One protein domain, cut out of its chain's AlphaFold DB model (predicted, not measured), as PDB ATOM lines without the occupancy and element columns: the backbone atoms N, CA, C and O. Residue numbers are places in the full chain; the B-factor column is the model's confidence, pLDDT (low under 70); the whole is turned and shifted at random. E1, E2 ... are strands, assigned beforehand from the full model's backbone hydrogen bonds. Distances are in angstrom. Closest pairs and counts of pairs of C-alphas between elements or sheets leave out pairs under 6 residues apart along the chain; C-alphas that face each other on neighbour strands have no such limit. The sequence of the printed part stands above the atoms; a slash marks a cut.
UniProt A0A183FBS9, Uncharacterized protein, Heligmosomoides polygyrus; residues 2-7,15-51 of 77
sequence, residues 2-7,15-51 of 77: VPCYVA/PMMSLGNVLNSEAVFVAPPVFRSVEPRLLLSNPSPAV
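AT A GLANCE: This is residues 2 to 7 and 15 to 51 of the 77 residues of an uncharacterized protein of Heligmosomoides polygyrus (UniProt A0A183FBS9). With little regular structure, the printed part is a narrow ribbon folded back on itself: E1 and E2 run out, E3 and E4 return beside them, pairing as E2-E3 and E1-E4. Unnamed residues 37 to 51 fold back along it, with residues 44 to 45 paired to 29 to 30 of E3. The 43 printed residues are all strand in class, 13 in named strands E1 to E4, in two antiparallel two-stranded sheets. It is only just loose, close to compact, with radius of gyration 11.2 A and spans of 33, 16 and 15 A.

HOW THE PARTS SIT: E1, residues 15 to 18, and E4, residues 34 to 36, are antiparallel at 131 degrees; N 16 and O 35, 2.8 A apart, are within hydrogen-bond range. E2, residues 21 to 23, and E3, residues 28 to 30, form an antiparallel hairpin at 143 degrees; N 23 and O 28 are within hydrogen-bond range at 2.7 A.

IN THESE COORDINATES: E1 spans 10.1 A from C-alpha 15 at (211.244, 187.201, 255.117). E2 spans 6.4 A, E3 6.7 A and E4 7.3 A, ending at C-alpha 36 (206.548, 188.341, 254.237).

THE WHOLE: Residues 8 to 14 are not printed; C-alphas 7 and 15 are 15.0 A apart. Residues 24 to 26 have pLDDT under 70.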
ATOM      1  N   VAL A   2     200.157 200.936 256.273       73.31
ATOM      2  CA  VAL A   2     199.726 201.276 254.910       73.31
ATOM      3  C   VAL A   2     199.889 200.038 254.024       73.31
ATOM      4  O   VAL A   2     200.954 199.416 254.075       73.31
ATOM      5  N   PRO A   3     198.850 199.630 253.268       75.81
ATOM      6  CA  PRO A   3     198.982 198.544 252.309       75.81
ATOM      7  C   PRO A   3     199.943 198.968 251.201       75.81
ATOM      8  O   PRO A   3     199.853 200.070 250.663       75.81
ATOM      9  N   CYS A   4     200.869 198.084 250.871       83.12
ATOM     10  CA  CYS A   4     201.845 198.293 249.816       83.12
ATOM     11  C   CYS A   4     202.002 196.994 249.028       83.12
ATOM     12  O   CYS A   4     201.388 195.979 249.353       83.12
ATOM     13  N   TYR A   5     202.805 197.037 247.977       84.62
ATOM     14  CA  TYR A   5     203.278 195.851 247.286       84.62
ATOM     15  C   TYR A   5     204.784 195.996 247.107       84.62
ATOM     16  O   TYR A   5     205.308 197.112 247.081       84.62
ATOM     17  N   VAL A   6     205.486 194.875 247.004       84.31
ATOM     18  CA  VAL A   6     206.907 194.899 246.672       84.31
ATOM     19  C   VAL A   6     207.026 194.729 245.161       84.31
ATOM     20  O   VAL A   6     206.459 193.794 244.592       84.31
ATOM     21  N   ALA A   7     207.709 195.662 244.505       83.44
ATOM     22  CA  ALA A   7     208.023 195.561 243.084       83.44
ATOM     23  C   ALA A   7     209.227 194.628 242.866       83.44
ATOM     24  O   ALA A   7     210.063 194.485 243.755       83.44
ATOM     25  N   PRO A  15     211.472 185.972 254.369       87.56
ATOM     26  CA  PRO A  15     211.244 187.201 255.117       87.56
ATOM     27  C   PRO A  15     212.096 188.342 254.559       87.56
ATOM     28  O   PRO A  15     213.263 188.156 254.222       87.56
ATOM     29  N   MET A  16     211.502 189.524 254.458       87.75
ATOM     30  CA  MET A  16     212.168 190.733 253.993       87.75
ATOM     31  C   MET A  16     212.179 191.762 255.113       87.75
ATOM     32  O   MET A  16     211.226 191.837 255.887       87.75
ATOM     33  N   MET A  17     213.227 192.574 255.175       88.75
ATOM     34  CA  MET A  17     213.314 193.723 256.068       88.75
ATOM     35  C   MET A  17     213.281 194.995 255.239       88.75
ATOM     36  O   MET A  17     214.103 195.164 254.344       88.75
ATOM     37  N   SER A  18     212.346 195.898 255.531       88.25
ATOM     38  CA  SER A  18     212.431 197.253 254.979       88.25
ATOM     39  C   SER A  18     213.569 197.993 255.661       88.25
ATOM     40  O   SER A  18     213.714 197.922 256.879       88.25
ATOM     41  N   LEU A  19     214.317 198.780 254.901       85.25
ATOM     42  CA  LEU A  19     215.231 199.757 255.469       85.25
ATOM     43  C   LEU A  19     214.424 200.944 255.995       85.25
ATOM     44  O   LEU A  19     213.446 201.373 255.371       85.25
ATOM     45  N   GLY A  20     214.825 201.455 257.157       84.00
ATOM     46  CA  GLY A  20     214.259 202.681 257.697       84.00
ATOM     47  C   GLY A  20     214.648 203.863 256.813       84.00
ATOM     48  O   GLY A  20     215.790 203.954 256.366       84.00
ATOM     49  N   ASN A  21     213.703 204.758 256.536       85.88
ATOM     50  CA  ASN A  21     213.969 205.945 255.727       85.88
ATOM     51  C   ASN A  21     213.010 207.092 256.072       85.88
ATOM     52  O   ASN A  21     211.983 206.886 256.720       85.88
ATOM     53  N   VAL A  22     213.340 208.296 255.613       85.00
ATOM     54  CA  VAL A  22     212.462 209.464 255.645       85.00
ATOM     55  C   VAL A  22     211.861 209.670 254.256       85.00
ATOM     56  O   VAL A  22     212.572 209.823 253.263       85.00
ATOM     57  N   LEU A  23     210.535 209.645 254.192       81.44
ATOM     58  CA  LEU A  23     209.748 209.896 253.000       81.44
ATOM     59  C   LEU A  23     209.501 211.388 252.827       81.44
ATOM     60  O   LEU A  23     208.979 212.046 253.729       81.44
ATOM     61  N   ASN A  24     209.803 211.865 251.617       68.56
ATOM     62  CA  ASN A  24     209.731 213.264 251.206       68.56
ATOM     63  C   ASN A  24     210.610 214.176 252.088       68.56
ATOM     64  O   ASN A  24     211.054 213.813 253.175       68.56
ATOM     65  N   SER A  25     210.872 215.402 251.646       64.19
ATOM     66  CA  SER A  25     211.634 216.393 252.428       64.19
ATOM     67  C   SER A  25     210.927 216.853 253.723       64.19
ATOM     68  O   SER A  25     211.388 217.794 254.360       64.19
ATOM     69  N   GLU A  26     209.823 216.203 254.121       63.44
ATOM     70  CA  GLU A  26     208.847 216.672 255.117       63.44
ATOM     71  C   GLU A  26     208.588 215.685 256.278       63.44
ATOM     72  O   GLU A  26     207.572 215.769 256.964       63.44
ATOM     73  N   ALA A  27     209.552 214.802 256.564       76.62
ATOM     74  CA  ALA A  27     209.658 214.070 257.835       76.62
ATOM     75  C   ALA A  27     208.661 212.917 258.087       76.62
ATOM     76  O   ALA A  27     208.404 212.584 259.244       76.62
ATOM     77  N   VAL A  28     208.128 212.248 257.057       87.56
ATOM     78  CA  VAL A  28     207.411 210.973 257.273       87.56
ATOM     79  C   VAL A  28     208.429 209.858 257.485       87.56
ATOM     80  O   VAL A  28     209.251 209.589 256.619       87.56
ATOM     81  N   PHE A  29     208.373 209.176 258.620       90.12
ATOM     82  CA  PHE A  29     209.307 208.106 258.955       90.12
ATOM     83  C   PHE A  29     208.755 206.744 258.552       90.12
ATOM     84  O   PHE A  29     207.620 206.400 258.886       90.12
ATOM     85  N   VAL A  30     209.584 205.953 257.881       90.00
ATOM     86  CA  VAL A  30     209.357 204.535 257.609       90.00
ATOM     87  C   VAL A  30     210.133 203.742 258.648       90.00
ATOM     88  O   VAL A  30     211.358 203.851 258.721       90.00
ATOM     89  N   ALA A  31     209.440 202.956 259.470       87.94
ATOM     90  CA  ALA A  31     210.123 202.019 260.360       87.94
ATOM     91  C   ALA A  31     210.757 200.877 259.538       87.94
ATOM     92  O   ALA A  31     210.329 200.663 258.406       87.94
ATOM     93  N   PRO A  32     211.710 200.111 260.095       87.56
ATOM     94  CA  PRO A  32     212.259 198.924 259.443       87.56
ATOM     95  C   PRO A  32     211.557 197.617 259.888       87.56
ATOM     96  O   PRO A  32     212.103 196.884 260.712       87.56
ATOM     97  N   PRO A  33     210.326 197.289 259.428       88.06
ATOM     98  CA  PRO A  33     209.692 196.027 259.784       88.06
ATOM     99  C   PRO A  33     210.294 194.852 259.016       88.06
ATOM    100  O   PRO A  33     210.682 194.977 257.851       88.06
ATOM    101  N   VAL A  34     210.232 193.682 259.652       87.81
ATOM    102  CA  VAL A  34     210.333 192.386 258.977       87.81
ATOM    103  C   VAL A  34     208.934 191.940 258.548       87.81
ATOM    104  O   VAL A  34     207.997 191.959 259.348       87.81
ATOM    105  N   PHE A  35     208.774 191.541 257.289       86.19
ATOM    106  CA  PHE A  35     207.494 191.116 256.718       86.19
ATOM    107  C   PHE A  35     207.673 189.990 255.693       86.19
ATOM    108  O   PHE A  35     208.774 189.706 255.225       86.19
ATOM    109  N   ARG A  36     206.569 189.324 255.332       84.00
ATOM    110  CA  ARG A  36     206.548 188.341 254.237       84.00
ATOM    111  C   ARG A  36     206.244 189.046 252.919       84.00
ATOM    112  O   ARG A  36     205.345 189.881 252.871       84.00
ATOM    113  N   SER A  37     206.924 188.656 251.846       78.94
ATOM    114  CA  SER A  37     206.758 189.234 250.501       78.94
ATOM    115  C   SER A  37     205.317 189.171 249.961       78.94
ATOM    116  O   SER A  37     204.905 190.061 249.223       78.94
ATOM    117  N   VAL A  38     204.536 188.158 250.359       82.50
ATOM    118  CA  VAL A  38     203.123 187.973 249.965       82.50
ATOM    119  C   VAL A  38     202.145 188.918 250.671       82.50
ATOM    120  O   VAL A  38     201.050 189.149 250.170       82.50
ATOM    121  N   GLU A  39     202.535 189.474 251.819       84.00
ATOM    122  CA  GLU A  39     201.724 190.411 252.602       84.00
ATOM    123  C   GLU A  39     202.604 191.547 253.149       84.00
ATOM    124  O   GLU A  39     202.823 191.651 254.363       84.00
ATOM    125  N   PRO A  40     203.151 192.403 252.272       85.19
ATOM    126  CA  PRO A  40     204.050 193.455 252.699       85.19
ATOM    127  C   PRO A  40     203.272 194.551 253.428       85.19
ATOM    128  O   PRO A  40     202.239 195.052 252.967       85.19
ATOM    129  N   ARG A  41     203.775 194.931 254.603       83.56
ATOM    130  CA  ARG A  41     203.180 195.967 255.448       83.56
ATOM    131  C   ARG A  41     204.264 196.928 255.892       83.56
ATOM    132  O   ARG A  41     205.237 196.515 256.516       83.56
ATOM    133  N   LEU A  42     204.052 198.212 255.620       86.81
ATOM    134  CA  LEU A  42     204.912 199.280 256.116       86.81
ATOM    135  C   LEU A  42     204.251 200.017 257.282       86.81
ATOM    136  O   LEU A  42     203.032 200.251 257.324       86.81
ATOM    137  N   LEU A  43     205.095 200.387 258.238       89.00
ATOM    138  CA  LEU A  43     204.754 201.250 259.356       89.00
ATOM    139  C   LEU A  43     205.283 202.642 259.037       89.00
ATOM    140  O   LEU A  43     206.492 202.839 258.933       89.00
ATOM    141  N   LEU A  44     204.352 203.574 258.849       89.50
ATOM    142  CA  LEU A  44     204.641 204.974 258.585       89.50
ATOM    143  C   LEU A  44     204.217 205.808 259.788       89.50
ATOM    144  O   LEU A  44     203.111 205.619 260.304       89.50
ATOM    145  N   SER A  45     205.068 206.750 260.171       91.06
ATOM    146  CA  SER A  45     204.793 207.745 261.201       91.06
ATOM    147  C   SER A  45     204.934 209.133 260.594       91.06
ATOM    148  O   SER A  45     205.997 209.477 260.086       91.06
ATOM    149  N   ASN A  46     203.873 209.935 260.652       90.69
ATOM    150  CA  ASN A  46     203.913 211.344 260.273       90.69
ATOM    151  C   ASN A  46     203.853 212.202 261.550       90.69
ATOM    152  O   ASN A  46     202.770 212.347 262.114       90.69
ATOM    153  N   PRO A  47     204.986 212.731 262.042       89.62
ATOM    154  CA  PRO A  47     205.009 213.623 263.196       89.62
ATOM    155  C   PRO A  47     204.660 215.073 262.832       89.62
ATOM    156  O   PRO A  47     204.530 215.907 263.726       89.62
ATOM    157  N   SER A  48     204.535 215.393 261.540       87.50
ATOM    158  CA  SER A  48     204.139 216.720 261.082       87.50
ATOM    159  C   SER A  48     202.637 216.945 261.297       87.50
ATOM    160  O   SER A  48     201.843 216.023 261.098       87.50
ATOM    161  N   PRO A  49     202.208 218.175 261.638       85.69
ATOM    162  CA  PRO A  49     200.791 218.535 261.653       85.69
ATOM    163  C   PRO A  49     200.177 218.600 260.243       85.69
ATOM    164  O   PRO A  49     198.955 218.662 260.111       85.69
ATOM    165  N   ALA A  50     200.997 218.611 259.186       88.44
ATOM    166  CA  ALA A  50     200.529 218.641 257.806       88.44
ATOM    167  C   ALA A  50     200.074 217.254 257.326       88.44
ATOM    168  O   ALA A  50     200.709 216.232 257.605       88.44
ATOM    169  N   VAL A  51     198.992 217.225 256.542       87.00
ATOM    170  CA  VAL A  51     198.527 216.007 255.867       87.00
ATOM    171  C   VAL A  51     199.508 215.644 254.757       87.00
ATOM    172  O   VAL A  51     199.775 216.450 253.871       87.00
TER     173      VAL A  51